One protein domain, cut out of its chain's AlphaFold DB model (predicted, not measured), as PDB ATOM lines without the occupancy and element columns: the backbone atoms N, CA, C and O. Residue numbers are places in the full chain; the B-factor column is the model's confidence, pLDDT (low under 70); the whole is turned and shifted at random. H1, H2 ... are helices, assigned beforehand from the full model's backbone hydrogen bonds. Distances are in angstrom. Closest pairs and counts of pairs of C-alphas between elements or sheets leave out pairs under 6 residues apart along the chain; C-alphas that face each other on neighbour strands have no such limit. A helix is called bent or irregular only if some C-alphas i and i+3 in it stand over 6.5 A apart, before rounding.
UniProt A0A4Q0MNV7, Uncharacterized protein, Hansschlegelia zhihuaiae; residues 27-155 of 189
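This is residues 27 to 155 of the 189 residues of an uncharacterized protein of Hansschlegelia zhihuaiae (UniProt A0A4Q0MNV7). Three helices, H4, H5 and H6, make an up-and-down bundle, each running against the one before it, and the shorter H1, H2 and H3 gather at one end. H6 makes most of the length, and H4 is kinked by 58 degrees near residue 85. The printed part has 129 residues with six named helices, H1 to H6 in chain order, and no named strand: all helix. It is compact, with a radius of gyration of the C-alphas of 15.7 A, and elongated, spanning 53 by 32 by 25 A.

H1 is residues 27 to 32, beginning at C-alpha 27 (97.687, 4.450, 73.020). H2 is residues 37 to 50, 20.5 A long, and H3 residues 60 to 67. H4 is residues 73 to 92, 24.8 A. H5 is residues 101 to 117, 23.3 A. H6 is residues 123 to 155, 46.9 A, ending at C-alpha 155 (91.387, 38.764, 44.350). H2 is irregular, with C-alphas 45 and 48 7.0 A apart; H4 only just, with C-alphas 86 and 89 6.8 A apart.

H1 touches residues 40 to 44 of H2 at a steep tilt of 51 degrees; the closest C-alphas, of Cys 29 and Ile 40, are 5.7 A apart. H4 is the hub, touching four helices. H3 and H4 form a hairpin, closest at the C-alphas of Cys 67 and Ala 76, 4.9 A. H5 and H6 also form one, at 30 degrees, closest at Cys 117 and Ala 126, C-alphas 5.0 A apart. In H1, H3, H5 and H6 every O i to N i+4 pair is within hydrogen-bond range; in H2 7 of 10 are, in H4 11 of 16.

The farthest C-alphas, of Arg 45 and Asp 154, are 52.8 A apart. The printed part has no cut and no long link. Residues 85 to 92 have pLDDT under 70.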
ATOM      1  N   GLU A  27      97.578   2.989  72.988       88.44
ATOM      2  CA  GLU A  27      97.687   4.450  73.020       88.44
ATOM      3  C   GLU A  27      96.922   5.071  71.853       88.44
ATOM      4  O   GLU A  27      96.175   6.029  72.044       88.44
ATOM      5  N   ALA A  28      97.022   4.457  70.671       87.94
ATOM      6  CA  ALA A  28      96.264   4.825  69.485       87.94
ATOM      7  C   ALA A  28      94.754   4.849  69.746       87.94
ATOM      8  O   ALA A  28      94.102   5.858  69.493       87.94
ATOM      9  N   CYS A  29      94.204   3.765  70.301       90.62
ATOM     10  CA  CYS A  29      92.786   3.667  70.634       90.62
ATOM     11  C   CYS A  29      92.352   4.794  71.580       90.62
ATOM     12  O   CYS A  29      91.314   5.416  71.370       90.62
ATOM     13  N   ARG A  30      93.152   5.086  72.613       90.81
ATOM     14  CA  ARG A  30      92.844   6.150  73.581       90.81
ATOM     15  C   ARG A  30      92.928   7.541  72.963       90.81
ATOM     16  O   ARG A  30      92.102   8.381  73.294       90.81
ATOM     17  N   ALA A  31      93.897   7.779  72.084       88.69
ATOM     18  CA  ALA A  31      94.052   9.059  71.407       88.69
ATOM     19  C   ALA A  31      92.895   9.316  70.429       88.69
ATOM     20  O   ALA A  31      92.270  10.374  70.479       88.69
ATOM     21  N   ILE A  32      92.580   8.325  69.590       88.38
ATOM     22  CA  ILE A  32      91.550   8.416  68.547       88.38
ATOM     23  C   ILE A  32      90.156   8.551  69.164       88.38
ATOM     24  O   ILE A  32      89.378   9.402  68.750       88.38
ATOM     25  N   PHE A  33      89.850   7.756  70.192       89.88
ATOM     26  CA  PHE A  33      88.514   7.697  70.790       89.88
ATOM     27  C   PHE A  33      88.417   8.415  72.141       89.88
ATOM     28  O   PHE A  33      87.548   8.083  72.943       89.88
ATOM     29  N   SER A  34      89.278   9.403  72.409       81.62
ATOM     30  CA  SER A  34      89.417  10.081  73.715       81.62
ATOM     31  C   SER A  34      88.115  10.630  74.333       81.62
ATOM     32  O   SER A  34      88.059  10.816  75.547       81.62
ATOM     33  N   GLY A  35      87.053  10.830  73.544       77.69
ATOM     34  CA  GLY A  35      85.722  11.252  74.003       77.69
ATOM     35  C   GLY A  35      84.662  10.146  74.149       77.69
ATOM     36  O   GLY A  35      83.540  10.450  74.541       77.69
ATOM     37  N   SER A  36      84.970   8.881  73.838       83.19
ATOM     38  CA  SER A  36      83.997   7.775  73.846       83.19
ATOM     39  C   SER A  36      84.539   6.530  74.551       83.19
ATOM     40  O   SER A  36      85.207   5.681  73.960       83.19
ATOM     41  N   GLY A  37      84.206   6.387  75.839       79.56
ATOM     42  CA  GLY A  37      84.639   5.247  76.661       79.56
ATOM     43  C   GLY A  37      84.195   3.878  76.122       79.56
ATOM     44  O   GLY A  37      84.923   2.891  76.268       79.56
ATOM     45  N   GLY A  38      83.040   3.827  75.447       89.31
ATOM     46  CA  GLY A  38      82.550   2.627  74.765       89.31
ATOM     47  C   GLY A  38      83.446   2.227  73.592       89.31
ATOM     48  O   GLY A  38      83.936   1.098  73.550       89.31
ATOM     49  N   LEU A  39      83.756   3.174  72.700       92.56
ATOM     50  CA  LEU A  39      84.600   2.919  71.528       92.56
ATOM     51  C   LEU A  39      86.053   2.611  71.905       92.56
ATOM     52  O   LEU A  39      86.669   1.748  71.280       92.56
ATOM     53  N   ILE A  40      86.593   3.240  72.961       94.19
ATOM     54  CA  ILE A  40      87.924   2.896  73.494       94.19
ATOM     55  C   ILE A  40      87.966   1.415  73.881       94.19
ATOM     56  O   ILE A  40      88.871   0.695  73.461       94.19
ATOM     57  N   SER A  41      86.989   0.949  74.665       94.62
ATOM     58  CA  SER A  41      86.943  -0.438  75.145       94.62
ATOM     59  C   SER A  41      86.870  -1.442  73.993       94.62
ATOM     60  O   SER A  41      87.589  -2.442  73.995       94.62
ATOM     61  N   GLN A  42      86.052  -1.158  72.978       95.44
ATOM     62  CA  GLN A  42      85.938  -2.003  71.789       95.44
ATOM     63  C   GLN A  42      87.223  -1.994  70.952       95.44
ATOM     64  O   GLN A  42      87.717  -3.054  70.571       95.44
ATOM     65  N   CYS A  43      87.830  -0.823  70.739       94.12
ATOM     66  CA  CYS A  43      89.100  -0.705  70.025       94.12
ATOM     67  C   CYS A  43      90.204  -1.516  70.710       94.12
ATOM     68  O   CYS A  43      90.886  -2.299  70.054       94.12
ATOM     69  N   LEU A  44      90.337  -1.397  72.035       93.44
ATOM     70  CA  LEU A  44      91.325  -2.149  72.816       93.44
ATOM     71  C   LEU A  44      91.094  -3.663  72.755       93.44
ATOM     72  O   LEU A  44      92.055  -4.430  72.735       93.44
ATOM     73  N   ARG A  45      89.832  -4.099  72.699       94.25
ATOM     74  CA  ARG A  45      89.458  -5.512  72.547       94.25
ATOM     75  C   ARG A  45      89.824  -6.064  71.167       94.25
ATOM     76  O   ARG A  45      90.233  -7.220  71.055       94.25
ATOM     77  N   GLU A  46      89.674  -5.262  70.118       93.62
ATOM     78  CA  GLU A  46      89.898  -5.693  68.734       93.62
ATOM     79  C   GLU A  46      91.339  -5.478  68.242       93.62
ATOM     80  O   GLU A  46      91.799  -6.224  67.374       93.62
ATOM     81  N   ALA A  47      92.070  -4.511  68.803       90.00
ATOM     82  CA  ALA A  47      93.442  -4.143  68.434       90.00
ATOM     83  C   ALA A  47      94.433  -5.325  68.380       90.00
ATOM     84  O   ALA A  47      95.130  -5.448  67.372       90.00
ATOM     85  N   PRO A  48      94.458  -6.266  69.349       87.75
ATOM     86  CA  PRO A  48      95.361  -7.422  69.292       87.75
ATOM     87  C   PRO A  48      95.162  -8.311  68.054       87.75
ATOM     88  O   PRO A  48      96.060  -9.051  67.653       87.75
ATOM     89  N   LYS A  49      93.990  -8.242  67.406       86.31
ATOM     90  CA  LYS A  49      93.671  -9.016  66.197       86.31
ATOM     91  C   LYS A  49      94.239  -8.384  64.919       86.31
ATOM     92  O   LYS A  49      94.162  -9.008  63.861       86.31
ATOM     93  N   ALA A  50      94.837  -7.191  64.996       78.56
ATOM     94  CA  ALA A  50      95.482  -6.495  63.876       78.56
ATOM     95  C   ALA A  50      96.878  -7.051  63.507       78.56
ATOM     96  O   ALA A  50      97.561  -6.487  62.652       78.56
ATOM     97  N   LYS A  51      97.301  -8.179  64.110       75.50
ATOM     98  CA  LYS A  51      98.517  -8.948  63.762       75.50
ATOM     99  C   LYS A  51      99.794  -8.092  63.679       75.50
ATOM    100  O   LYS A  51     100.574  -8.232  62.741       75.50
ATOM    101  N   GLY A  52      99.987  -7.189  64.640       73.06
ATOM    102  CA  GLY A  52     101.174  -6.328  64.715       73.06
ATOM    103  C   GLY A  52     101.196  -5.164  63.720       73.06
ATOM    104  O   GLY A  52     102.199  -4.463  63.641       73.06
ATOM    105  N   THR A  53     100.115  -4.933  62.966       83.06
ATOM    106  CA  THR A  53      99.956  -3.696  62.189       83.06
ATOM    107  C   THR A  53      99.350  -2.620  63.092       83.06
ATOM    108  O   THR A  53      98.275  -2.859  63.653       83.06
ATOM    109  N   PRO A  54      99.982  -1.441  63.233       86.06
ATOM    110  CA  PRO A  54      99.368  -0.318  63.932       86.06
ATOM    111  C   PRO A  54      98.018   0.040  63.301       86.06
ATOM    112  O   PRO A  54      97.910   0.101  62.074       86.06
ATOM    113  N   ILE A  55      96.983   0.287  64.106       87.12
ATOM    114  CA  ILE A  55      95.613   0.511  63.620       87.12
ATOM    115  C   ILE A  55      95.519   1.734  62.700       87.12
ATOM    116  O   ILE A  55      94.751   1.731  61.741       87.12
ATOM    117  N   GLN A  56      96.363   2.746  62.924       84.19
ATOM    118  CA  GLN A  56      96.460   3.934  62.072       84.19
ATOM    119  C   GLN A  56      97.077   3.613  60.713       84.19
ATOM    120  O   GLN A  56      96.961   4.410  59.794       84.19
ATOM    121  N   LEU A  57      97.753   2.470  60.581       84.00
ATOM    122  CA  LEU A  57      98.439   2.023  59.376       84.00
ATOM    123  C   LEU A  57      97.718   0.882  58.658       84.00
ATOM    124  O   LEU A  57      98.241   0.398  57.654       84.00
ATOM    125  N   LEU A  58      96.508   0.504  59.069       86.50
ATOM    126  CA  LEU A  58      95.708  -0.480  58.340       86.50
ATOM    127  C   LEU A  58      95.410   0.005  56.912       86.50
ATOM    128  O   LEU A  58      95.220   1.202  56.656       86.50
ATOM    129  N   SER A  59      95.427  -0.910  55.944       86.81
ATOM    130  CA  SER A  59      94.868  -0.653  54.613       86.81
ATOM    131  C   SER A  59      93.356  -0.439  54.704       86.81
ATOM    132  O   SER A  59      92.743  -0.744  55.724       86.81
ATOM    133  N   GLU A  60      92.738   0.073  53.643       86.38
ATOM    134  CA  GLU A  60      91.287   0.284  53.600       86.38
ATOM    135  C   GLU A  60      90.496  -0.996  53.919       86.38
ATOM    136  O   GLU A  60      89.641  -1.004  54.803       86.38
ATOM    137  N   HIS A  61      90.860  -2.108  53.275       89.19
ATOM    138  CA  HIS A  61      90.248  -3.413  53.522       89.19
ATOM    139  C   HIS A  61      90.475  -3.886  54.962       89.19
ATOM    140  O   HIS A  61      89.544  -4.328  55.631       89.19
ATOM    141  N   GLN A  62      91.707  -3.771  55.468       90.94
ATOM    142  CA  GLN A  62      92.020  -4.169  56.842       90.94
ATOM    143  C   GLN A  62      91.262  -3.322  57.871       90.94
ATOM    144  O   GLN A  62      90.849  -3.844  58.904       90.94
ATOM    145  N   LEU A  63      91.072  -2.031  57.593       91.06
ATOM    146  CA  LEU A  63      90.317  -1.125  58.447       91.06
ATOM    147  C   LEU A  63      88.824  -1.464  58.434       91.06
ATOM    148  O   LEU A  63      88.206  -1.523  59.496       91.06
ATOM    149  N   LYS A  64      88.252  -1.745  57.258       92.12
ATOM    150  CA  LYS A  64      86.864  -2.203  57.133       92.12
ATOM    151  C   LYS A  64      86.640  -3.483  57.939       92.12
ATOM    152  O   LYS A  64      85.735  -3.541  58.771       92.12
ATOM    153  N   ASP A  65      87.514  -4.472  57.764       93.06
ATOM    154  CA  ASP A  65      87.457  -5.724  58.521       93.06
ATOM    155  C   ASP A  65      87.593  -5.482  60.024       93.06
ATOM    156  O   ASP A  65      86.886  -6.107  60.817       93.06
ATOM    157  N   PHE A  66      88.495  -4.586  60.431       93.31
ATOM    158  CA  PHE A  66      88.690  -4.208  61.827       93.31
ATOM    159  C   PHE A  66      87.424  -3.605  62.441       93.31
ATOM    160  O   PHE A  66      86.931  -4.119  63.446       93.31
ATOM    161  N   CYS A  67      86.857  -2.584  61.805       94.94
ATOM    162  CA  CYS A  67      85.687  -1.882  62.318       94.94
ATOM    163  C   CYS A  67      84.396  -2.702  62.232       94.94
ATOM    164  O   CYS A  67      83.503  -2.521  63.052       94.94
ATOM    165  N   SER A  68      84.307  -3.685  61.330       95.81
ATOM    166  CA  SER A  68      83.160  -4.605  61.276       95.81
ATOM    167  C   SER A  68      82.976  -5.443  62.557       95.81
ATOM    168  O   SER A  68      81.892  -5.982  62.805       95.81
ATOM    169  N   ARG A  69      84.017  -5.545  63.396       95.38
ATOM    170  CA  ARG A  69      84.007  -6.284  64.670       95.38
ATOM    171  C   ARG A  69      83.528  -5.458  65.868       95.38
ATOM    172  O   ARG A  69      83.469  -5.998  66.970       95.38
ATOM    173  N   PHE A  70      83.179  -4.189  65.659       96.00
ATOM    174  CA  PHE A  70      82.537  -3.357  66.678       96.00
ATOM    175  C   PHE A  70      81.087  -3.799  66.899       96.00
ATOM    176  O   PHE A  70      80.526  -4.542  66.089       96.00
ATOM    177  N   ASP A  71      80.516  -3.419  68.033       96.06
ATOM    178  CA  ASP A  71      79.334  -4.075  68.589       96.06
ATOM    179  C   ASP A  71      78.083  -3.833  67.723       96.06
ATOM    180  O   ASP A  71      77.347  -4.782  67.437       96.06
ATOM    181  N   ASP A  72      77.915  -2.623  67.183       96.25
ATOM    182  CA  ASP A  72      76.792  -2.263  66.311       96.25
ATOM    183  C   ASP A  72      77.196  -1.451  65.061       96.25
ATOM    184  O   ASP A  72      78.375  -1.212  64.789       96.25
ATOM    185  N   VAL A  73      76.199  -1.098  64.240       97.44
ATOM    186  CA  VAL A  73      76.368  -0.323  62.998       97.44
ATOM    187  C   VAL A  73      76.950   1.064  63.263       97.44
ATOM    188  O   VAL A  73      77.896   1.460  62.583       97.44
ATOM    189  N   SER A  74      76.423   1.782  64.254       96.00
ATOM    190  CA  SER A  74      76.889   3.125  64.612       96.00
ATOM    191  C   SER A  74      78.347   3.080  65.066       96.00
ATOM    192  O   SER A  74      79.166   3.882  64.613       96.00
ATOM    193  N   ASP A  75      78.700   2.106  65.899       96.38
ATOM    194  CA  ASP A  75      80.054   1.920  66.406       96.38
ATOM    195  C   ASP A  75      81.039   1.499  65.313       96.38
ATOM    196  O   ASP A  75      82.170   1.992  65.277       96.38
ATOM    197  N   ALA A  76      80.610   0.654  64.371       96.81
ATOM    198  CA  ALA A  76      81.410   0.301  63.202       96.81
ATOM    199  C   ALA A  76      81.693   1.526  62.317       96.81
ATOM    200  O   ALA A  76      82.844   1.738  61.923       96.81
ATOM    201  N   ILE A  77      80.680   2.356  62.040       96.00
ATOM    202  CA  ILE A  77      80.848   3.601  61.277       96.00
ATOM    203  C   ILE A  77      81.802   4.544  62.018       96.00
ATOM    204  O   ILE A  77      82.777   4.990  61.418       96.00
ATOM    205  N   ASN A  78      81.586   4.787  63.316       94.31
ATOM    206  CA  ASN A  78      82.449   5.657  64.122       94.31
ATOM    207  C   ASN A  78      83.899   5.168  64.132       94.31
ATOM    208  O   ASN A  78      84.817   5.959  63.923       94.31
ATOM    209  N   CYS A  79      84.117   3.863  64.319       94.31
ATOM    210  CA  CYS A  79      85.444   3.264  64.221       94.31
ATOM    211  C   CYS A  79      86.107   3.606  62.885       94.31
ATOM    212  O   CYS A  79      87.248   4.077  62.847       94.31
ATOM    213  N   TYR A  80      85.378   3.394  61.788       94.00
ATOM    214  CA  TYR A  80      85.920   3.560  60.451       94.00
ATOM    215  C   TYR A  80      86.226   5.020  60.144       94.00
ATOM    216  O   TYR A  80      87.292   5.331  59.617       94.00
ATOM    217  N   THR A  81      85.321   5.932  60.486       91.75
ATOM    218  CA  THR A  81      85.486   7.348  60.171       91.75
ATOM    219  C   THR A  81      86.518   8.035  61.064       91.75
ATOM    220  O   THR A  81      87.200   8.946  60.601       91.75
ATOM    221  N   GLU A  82      86.692   7.596  62.315       89.44
ATOM    222  CA  GLU A  82      87.718   8.145  63.213       89.44
ATOM    223  C   GLU A  82      89.130   7.667  62.853       89.44
ATOM    224  O   GLU A  82      90.053   8.475  62.735       89.44
ATOM    225  N   ILE A  83      89.312   6.366  62.605       87.06
ATOM    226  CA  ILE A  83      90.624   5.823  62.221       87.06
ATOM    227  C   ILE A  83      90.942   6.168  60.756       87.06
ATOM    228  O   ILE A  83      92.060   6.576  60.431       87.06
ATOM    229  N   GLY A  84      89.956   6.044  59.863       73.62
ATOM    230  CA  GLY A  84      90.095   6.290  58.426       73.62
ATOM    231  C   GLY A  84      90.385   7.749  58.079       73.62
ATOM    232  O   GLY A  84      91.050   8.014  57.074       73.62
ATOM    233  N   TRP A  85      89.973   8.688  58.935       68.31
ATOM    234  CA  TRP A  85      90.338  10.100  58.828       68.31
ATOM    235  C   TRP A  85      91.856  10.317  58.850       68.31
ATOM    236  O   TRP A  85      92.390  11.033  57.999       68.31
ATOM    237  N   LEU A  86      92.558   9.681  59.794       61.22
ATOM    238  CA  LEU A  86      93.972   9.957  60.065       61.22
ATOM    239  C   LEU A  86      94.909   9.529  58.934       61.22
ATOM    240  O   LEU A  86      95.915  10.199  58.705       61.22
ATOM    241  N   LYS A  87      94.591   8.435  58.237       63.19
ATOM    242  CA  LYS A  87      95.457   7.878  57.189       63.19
ATOM    243  C   LYS A  87      94.922   8.062  55.778       63.19
ATOM    244  O   LYS A  87      95.688   8.440  54.899       63.19
ATOM    245  N   HIS A  88      93.647   7.766  55.551       59.72
ATOM    246  CA  HIS A  88      93.116   7.664  54.192       59.72
ATOM    247  C   HIS A  88      92.549   9.007  53.747       59.72
ATOM    248  O   HIS A  88      93.054   9.603  52.806       59.72
ATOM    249  N   PHE A  89      91.614   9.588  54.500       62.06
ATOM    250  CA  PHE A  89      90.943  10.801  54.028       62.06
ATOM    251  C   PHE A  89      91.844  12.048  54.050       62.06
ATOM    252  O   PHE A  89      91.868  12.799  53.083       62.06
ATOM    253  N   LYS A  90      92.665  12.264  55.089       63.44
ATOM    254  CA  LYS A  90      93.608  13.402  55.097       63.44
ATOM    255  C   LYS A  90      94.693  13.292  54.012       63.44
ATOM    256  O   LYS A  90      95.161  14.326  53.535       63.44
ATOM    257  N   GLY A  91      95.093  12.065  53.661       65.50
ATOM    258  CA  GLY A  91      96.067  11.784  52.602       65.50
ATOM    259  C   GLY A  91      95.494  11.962  51.195       65.50
ATOM    260  O   GLY A  91      96.190  12.481  50.327       65.50
ATOM    261  N   ASP A  92      94.223  11.601  51.001       67.75
ATOM    262  CA  ASP A  92      93.511  11.746  49.724       67.75
ATOM    263  C   ASP A  92      93.194  13.216  49.391       67.75
ATOM    264  O   ASP A  92      93.114  13.595  48.223       67.75
ATOM    265  N   LEU A  93      93.038  14.072  50.407       74.31
ATOM    266  CA  LEU A  93      92.804  15.504  50.218       74.31
ATOM    267  C   LEU A  93      94.103  16.208  49.781       74.31
ATOM    268  O   LEU A  93      95.050  16.330  50.569       74.31
ATOM    269  N   GLY A  94      94.122  16.737  48.550       77.50
ATOM    270  CA  GLY A  94      95.215  17.549  47.986       77.50
ATOM    271  C   GLY A  94      95.519  18.831  48.779       77.50
ATOM    272  O   GLY A  94      95.001  19.042  49.868       77.50
ATOM    273  N   ALA A  95      96.397  19.717  48.302       83.50
ATOM    274  CA  ALA A  95      96.661  20.981  49.011       83.50
ATOM    275  C   ALA A  95      95.380  21.830  49.141       83.50
ATOM    276  O   ALA A  95      94.606  21.911  48.190       83.50
ATOM    277  N   GLU A  96      95.158  22.477  50.292       88.12
ATOM    278  CA  GLU A  96      93.997  23.356  50.476       88.12
ATOM    279  C   GLU A  96      94.316  24.803  50.092       88.12
ATOM    280  O   GLU A  96      95.336  25.358  50.487       88.12
ATOM    281  N   ASN A  97      93.416  25.415  49.327       87.12
ATOM    282  CA  ASN A  97      93.462  26.824  48.948       87.12
ATOM    283  C   ASN A  97      92.653  27.691  49.921       87.12
ATOM    284  O   ASN A  97      92.737  28.908  49.869       87.12
ATOM    285  N   LYS A  98      91.863  27.098  50.820       89.25
ATOM    286  CA  LYS A  98      91.176  27.800  51.911       89.25
ATOM    287  C   LYS A  98      91.530  27.106  53.218       89.25
ATOM    288  O   LYS A  98      91.343  25.897  53.325       89.25
ATOM    289  N   GLU A  99      92.005  27.880  54.188       90.25
ATOM    290  CA  GLU A  99      92.348  27.369  55.514       90.25
ATOM    291  C   GLU A  99      91.144  26.667  56.157       90.25
ATOM    292  O   GLU A  99      90.020  27.180  56.141       90.25
ATOM    293  N   GLY A 100      91.387  25.470  56.693       88.75
ATOM    294  CA  GLY A 100      90.387  24.688  57.419       88.75
ATOM    295  C   GLY A 100      89.408  23.918  56.529       88.75
ATOM    296  O   GLY A 100      88.576  23.174  57.052       88.75
ATOM    297  N   LEU A 101      89.518  24.025  55.199       89.00
ATOM    298  CA  LEU A 101      88.619  23.342  54.267       89.00
ATOM    299  C   LEU A 101      88.714  21.818  54.400       89.00
ATOM    300  O   LEU A 101      87.691  21.136  54.361       89.00
ATOM    301  N   LYS A 102      89.919  21.269  54.610       87.56
ATOM    302  CA  LYS A 102      90.077  19.824  54.841       87.56
ATOM    303  C   LYS A 102      89.320  19.348  56.076       87.56
ATOM    304  O   LYS A 102      88.652  18.322  56.015       87.56
ATOM    305  N   SER A 103      89.436  20.085  57.182       86.38
ATOM    306  CA  SER A 103      88.770  19.732  58.441       86.38
ATOM    307  C   SER A 103      87.254  19.801  58.289       86.38
ATOM    308  O   SER A 103      86.559  18.868  58.672       86.38
ATOM    309  N   GLU A 104      86.746  20.855  57.643       89.44
ATOM    310  CA  GLU A 104      85.312  21.027  57.391       89.44
ATOM    311  C   GLU A 104      84.717  19.831  56.627       89.44
ATOM    312  O   GLU A 104      83.651  19.317  56.976       89.44
ATOM    313  N   PHE A 105      85.408  19.362  55.585       91.00
ATOM    314  CA  PHE A 105      84.942  18.230  54.783       91.00
ATOM    315  C   PHE A 105      85.093  16.887  55.501       91.00
ATOM    316  O   PHE A 105      84.267  15.998  55.301       91.00
ATOM    317  N   ALA A 106      86.088  16.746  56.373       86.44
ATOM    318  CA  ALA A 106      86.238  15.577  57.233       86.44
ATOM    319  C   ALA A 106      85.076  15.422  58.210       86.44
ATOM    320  O   ALA A 106      84.465  14.355  58.291       86.44
ATOM    321  N   ASP A 107      84.740  16.504  58.909       87.69
ATOM    322  CA  ASP A 107      83.644  16.526  59.873       87.69
ATOM    323  C   ASP A 107      82.308  16.273  59.170       87.69
ATOM    324  O   ASP A 107      81.469  15.502  59.643       87.69
ATOM    325  N   ARG A 108      82.139  16.845  57.972       89.62
ATOM    326  CA  ARG A 108      80.967  16.599  57.130       89.62
ATOM    327  C   ARG A 108      80.867  15.144  56.683       89.62
ATOM    328  O   ARG A 108      79.772  14.587  56.714       89.62
ATOM    329  N   TRP A 109      81.977  14.520  56.289       91.06
ATOM    330  CA  TRP A 109      81.995  13.104  55.927       91.06
ATOM    331  C   TRP A 109      81.602  12.218  57.107       91.06
ATOM    332  O   TRP A 109      80.752  11.347  56.933       91.06
ATOM    333  N   LYS A 110      82.147  12.462  58.307       90.19
ATOM    334  CA  LYS A 110      81.777  11.735  59.536       90.19
ATOM    335  C   LYS A 110      80.276  11.829  59.814       90.19
ATOM    336  O   LYS A 110      79.606  10.816  60.007       90.19
ATOM    337  N   LEU A 111      79.736  13.046  59.770       91.62
ATOM    338  CA  LEU A 111      78.330  13.307  60.070       91.62
ATOM    339  C   LEU A 111      77.389  12.704  59.016       91.62
ATOM    340  O   LEU A 111      76.392  12.074  59.367       91.62
ATOM    341  N   ASN A 112      77.720  12.842  57.730       92.31
ATOM    342  CA  ASN A 112      76.956  12.227  56.643       92.31
ATOM    343  C   ASN A 112      77.050  10.699  56.679       92.31
ATOM    344  O   ASN A 112      76.051  10.032  56.451       92.31
ATOM    345  N   SER A 113      78.212  10.140  57.009       94.50
ATOM    346  CA  SER A 113      78.394   8.693  57.147       94.50
ATOM    347  C   SER A 113      77.440   8.114  58.187       94.50
ATOM    348  O   SER A 113      76.749   7.143  57.905       94.50
ATOM    349  N   GLN A 114      77.327   8.749  59.353       94.19
ATOM    350  CA  GLN A 114      76.355   8.330  60.362       94.19
ATOM    351  C   GLN A 114      74.909   8.505  59.891       94.19
ATOM    352  O   GLN A 114      74.097   7.595  60.037       94.19
ATOM    353  N   ARG A 115      74.581   9.658  59.297       95.19
ATOM    354  CA  ARG A 115      73.208   9.964  58.875       95.19
ATOM    355  C   ARG A 115      72.709   9.041  57.762       95.19
ATOM    356  O   ARG A 115      71.589   8.552  57.845       95.19
ATOM    357  N   GLU A 116      73.518   8.842  56.728       95.62
ATOM    358  CA  GLU A 116      73.123   8.102  55.528       95.62
ATOM    359  C   GLU A 116      73.316   6.591  55.717       95.62
ATOM    360  O   GLU A 116      72.433   5.806  55.383       95.62
ATOM    361  N   CYS A 117      74.438   6.172  56.309       97.31
ATOM    362  CA  CYS A 117      74.808   4.756  56.392       97.31
ATOM    363  C   CYS A 117      74.377   4.084  57.702       97.31
ATOM    364  O   CYS A 117      74.420   2.860  57.805       97.31
ATOM    365  N   GLY A 118      73.947   4.852  58.708       96.44
ATOM    366  CA  GLY A 118      73.527   4.315  60.007       96.44
ATOM    367  C   GLY A 118      72.248   3.476  59.959       96.44
ATOM    368  O   GLY A 118      71.983   2.712  60.883       96.44
ATOM    369  N   SER A 119      71.465   3.598  58.882       95.06
ATOM    370  CA  SER A 119      70.226   2.834  58.671       95.06
ATOM    371  C   SER A 119      70.433   1.493  57.956       95.06
ATOM    372  O   SER A 119      69.477   0.739  57.770       95.06
ATOM    373  N   GLU A 120      71.670   1.179  57.567       97.44
ATOM    374  CA  GLU A 120      71.993  -0.051  56.855       97.44
ATOM    375  C   GLU A 120      71.754  -1.295  57.719       97.44
ATOM    376  O   GLU A 120      72.070  -1.340  58.908       97.44
ATOM    377  N   ALA A 121      71.235  -2.357  57.098       95.50
ATOM    378  CA  ALA A 121      70.821  -3.569  57.811       95.50
ATOM    379  C   ALA A 121      71.992  -4.359  58.424       95.50
ATOM    380  O   ALA A 121      71.796  -5.197  59.304       95.50
ATOM    381  N   THR A 122      73.214  -4.141  57.931       96.75
ATOM    382  CA  THR A 122      74.412  -4.848  58.395       96.75
ATOM    383  C   THR A 122      75.592  -3.893  58.516       96.75
ATOM    384  O   THR A 122      75.714  -2.945  57.744       96.75
ATOM    385  N   LYS A 123      76.526  -4.195  59.428       96.88
ATOM    386  CA  LYS A 123      77.791  -3.452  59.568       96.88
ATOM    387  C   LYS A 123      78.594  -3.419  58.267       96.88
ATOM    388  O   LYS A 123      79.189  -2.402  57.945       96.88
ATOM    389  N   THR A 124      78.602  -4.510  57.503       95.12
ATOM    390  CA  THR A 124      79.310  -4.560  56.217       95.12
ATOM    391  C   THR A 124      78.707  -3.581  55.215       95.12
ATOM    392  O   THR A 124      79.455  -2.792  54.644       95.12
ATOM    393  N   ALA A 125      77.378  -3.582  55.062       96.81
ATOM    394  CA  ALA A 125      76.673  -2.647  54.182       96.81
ATOM    395  C   ALA A 125      76.864  -1.191  54.628       96.81
ATOM    396  O   ALA A 125      77.170  -0.332  53.805       96.81
ATOM    397  N   ALA A 126      76.803  -0.932  55.938       97.69
ATOM    398  CA  ALA A 126      77.113   0.374  56.509       97.69
ATOM    399  C   ALA A 126      78.511   0.854  56.110       97.69
ATOM    400  O   ALA A 126      78.665   1.951  55.584       97.69
ATOM    401  N   LEU A 127      79.535   0.018  56.293       95.88
ATOM    402  CA  LEU A 127      80.912   0.374  55.957       95.88
ATOM    403  C   LEU A 127      81.138   0.542  54.443       95.88
ATOM    404  O   LEU A 127      81.926   1.395  54.044       95.88
ATOM    405  N   ASP A 128      80.436  -0.221  53.600       94.75
ATOM    406  CA  ASP A 128      80.435  -0.007  52.144       94.75
ATOM    407  C   ASP A 128      79.801   1.335  51.759       94.75
ATOM    408  O   ASP A 128      80.352   2.077  50.943       94.75
ATOM    409  N   CYS A 129      78.691   1.702  52.400       95.94
ATOM    410  CA  CYS A 129      78.090   3.020  52.240       95.94
ATOM    411  C   CYS A 129      79.057   4.140  52.674       95.94
ATOM    412  O   CYS A 129      79.203   5.132  51.958       95.94
ATOM    413  N   VAL A 130      79.786   3.979  53.787       94.50
ATOM    414  CA  VAL A 130      80.770   4.972  54.269       94.50
ATOM    415  C   VAL A 130      81.884   5.212  53.247       94.50
ATOM    416  O   VAL A 130      82.288   6.360  53.024       94.50
ATOM    417  N   LEU A 131      82.366   4.147  52.601       89.88
ATOM    418  CA  LEU A 131      83.342   4.235  51.512       89.88
ATOM    419  C   LEU A 131      82.791   5.020  50.320       89.88
ATOM    420  O   LEU A 131      83.466   5.914  49.809       89.88
ATOM    421  N   LEU A 132      81.549   4.745  49.919       91.44
ATOM    422  CA  LEU A 132      80.893   5.474  48.834       91.44
ATOM    423  C   LEU A 132      80.725   6.969  49.169       91.44
ATOM    424  O   LEU A 132      81.031   7.835  48.343       91.44
ATOM    425  N   GLN A 133      80.311   7.285  50.401       91.62
ATOM    426  CA  GLN A 133      80.201   8.661  50.902       91.62
ATOM    427  C   GLN A 133      81.548   9.395  50.886       91.62
ATOM    428  O   GLN A 133      81.594  10.599  50.610       91.62
ATOM    429  N   ARG A 134      82.659   8.687  51.133       88.50
ATOM    430  CA  ARG A 134      84.010   9.258  51.065       88.50
ATOM    431  C   ARG A 134      84.320   9.777  49.663       88.50
ATOM    432  O   ARG A 134      84.747  10.920  49.527       88.50
ATOM    433  N   SER A 135      84.067   8.972  48.629       85.88
ATOM    434  CA  SER A 135      84.303   9.358  47.231       85.88
ATOM    435  C   SER A 135      83.489  10.587  46.825       85.88
ATOM    436  O   SER A 135      84.033  11.514  46.225       85.88
ATOM    437  N   GLY A 136      82.208  10.640  47.203       88.69
ATOM    438  CA  GLY A 136      81.372  11.821  46.969       88.69
ATOM    439  C   GLY A 136      81.886  13.062  47.705       88.69
ATOM    440  O   GLY A 136      81.925  14.155  47.138       88.69
ATOM    441  N   THR A 137      82.352  12.896  48.946       90.06
ATOM    442  CA  THR A 137      82.908  14.007  49.728       90.06
ATOM    443  C   THR A 137      84.219  14.526  49.135       90.06
ATOM    444  O   THR A 137      84.415  15.738  49.084       90.06
ATOM    445  N   LEU A 138      85.089  13.639  48.642       88.62
ATOM    446  CA  LEU A 138      86.341  14.017  47.981       88.62
ATOM    447  C   LEU A 138      86.076  14.862  46.727       88.62
ATOM    448  O   LEU A 138      86.647  15.938  46.578       88.62
ATOM    449  N   SER A 139      85.129  14.439  45.884       90.69
ATOM    450  CA  SER A 139      84.732  15.215  44.701       90.69
ATOM    451  C   SER A 139      84.219  16.611  45.072       90.69
ATOM    452  O   SER A 139      84.552  17.594  44.412       90.69
ATOM    453  N   ALA A 140      83.412  16.713  46.132       92.25
ATOM    454  CA  ALA A 140      82.886  17.993  46.593       92.25
ATOM    455  C   ALA A 140      83.981  18.887  47.208       92.25
ATOM    456  O   ALA A 140      83.929  20.113  47.068       92.25
ATOM    457  N   TYR A 141      84.983  18.291  47.861       92.12
ATOM    458  CA  TYR A 141      86.161  19.009  48.339       92.12
ATOM    459  C   TYR A 141      86.951  19.604  47.174       92.12
ATOM    460  O   TYR A 141      87.249  20.796  47.204       92.12
ATOM    461  N   ASP A 142      87.248  18.816  46.139       91.50
ATOM    462  CA  ASP A 142      88.032  19.278  44.991       91.50
ATOM    463  C   ASP A 142      87.354  20.455  44.279       91.50
ATOM    464  O   ASP A 142      88.008  21.447  43.943       91.50
ATOM    465  N   GLU A 143      86.029  20.406  44.127       93.94
ATOM    466  CA  GLU A 143      85.252  21.514  43.571       93.94
ATOM    467  C   GLU A 143      85.329  22.773  44.451       93.94
ATOM    468  O   GLU A 143      85.627  23.870  43.962       93.94
ATOM    469  N   ALA A 144      85.103  22.630  45.761       93.69
ATOM    470  CA  ALA A 144      85.175  23.744  46.704       93.69
ATOM    471  C   ALA A 144      86.584  24.357  46.759       93.69
ATOM    472  O   ALA A 144      86.743  25.581  46.812       93.69
ATOM    473  N   ASN A 145      87.608  23.511  46.696       93.38
ATOM    474  CA  ASN A 145      89.005  23.898  46.729       93.38
ATOM    475  C   ASN A 145      89.421  24.630  45.443       93.38
ATOM    476  O   ASN A 145      90.056  25.685  45.503       93.38
ATOM    477  N   ALA A 146      88.987  24.141  44.278       92.56
ATOM    478  CA  ALA A 146      89.183  24.820  42.999       92.56
ATOM    479  C   ALA A 146      88.463  26.177  42.956       92.56
ATOM    480  O   ALA A 146      88.999  27.158  42.434       92.56
ATOM    481  N   LYS A 147      87.263  26.270  43.539       94.19
ATOM    482  CA  LYS A 147      86.535  27.537  43.670       94.19
ATOM    483  C   LYS A 147      87.287  28.537  44.551       94.19
ATOM    484  O   LYS A 147      87.366  29.709  44.187       94.19
ATOM    485  N   ALA A 148      87.866  28.089  45.665       91.56
ATOM    486  CA  ALA A 148      88.697  28.933  46.520       91.56
ATOM    487  C   ALA A 148      89.951  29.436  45.785       91.56
ATOM    488  O   ALA A 148      90.245  30.629  45.836       91.56
ATOM    489  N   ALA A 149      90.626  28.564  45.029       89.88
ATOM    490  CA  ALA A 149      91.772  28.948  44.204       89.88
ATOM    491  C   ALA A 149      91.407  30.029  43.172       89.88
ATOM    492  O   ALA A 149      92.109  31.031  43.046       89.88
ATOM    493  N   ARG A 150      90.277  29.867  42.466       88.69
ATOM    494  CA  ARG A 150      89.778  30.873  41.510       88.69
ATOM    495  C   ARG A 150      89.472  32.201  42.199       88.69
ATOM    496  O   ARG A 150      89.902  33.238  41.715       88.69
ATOM    497  N   ALA A 151      88.808  32.171  43.354       89.00
ATOM    498  CA  ALA A 151      88.506  33.381  44.117       89.00
ATOM    499  C   ALA A 151      89.777  34.123  44.571       89.00
ATOM    500  O   ALA A 151      89.813  35.349  44.536       89.00
ATOM    501  N   GLN A 152      90.835  33.403  44.955       86.81
ATOM    502  CA  GLN A 152      92.129  34.009  45.288       86.81
ATOM    503  C   GLN A 152      92.825  34.613  44.071       86.81
ATOM    504  O   GLN A 152      93.354  35.717  44.162       86.81
ATOM    505  N   GLN A 153      92.806  33.919  42.932       85.50
ATOM    506  CA  GLN A 153      93.323  34.462  41.676       85.50
ATOM    507  C   GLN A 153      92.553  35.713  41.252       85.50
ATOM    508  O   GLN A 153      93.156  36.684  40.811       85.50
ATOM    509  N   ASP A 154      91.233  35.713  41.422       84.81
ATOM    510  CA  ASP A 154      90.399  36.874  41.145       84.81
ATOM    511  C   ASP A 154      90.641  38.008  42.144       84.81
ATOM    512  O   ASP A 154      90.517  39.165  41.770       84.81
ATOM    513  N   ALA A 155      91.032  37.729  43.383       87.75
ATOM    514  CA  ALA A 155      91.387  38.764  44.350       87.75
ATOM    515  C   ALA A 155      92.825  39.303  44.188       87.75
ATOM    516  O   ALA A 155      93.151  40.323  44.795       87.75
TER     517      ALA A 155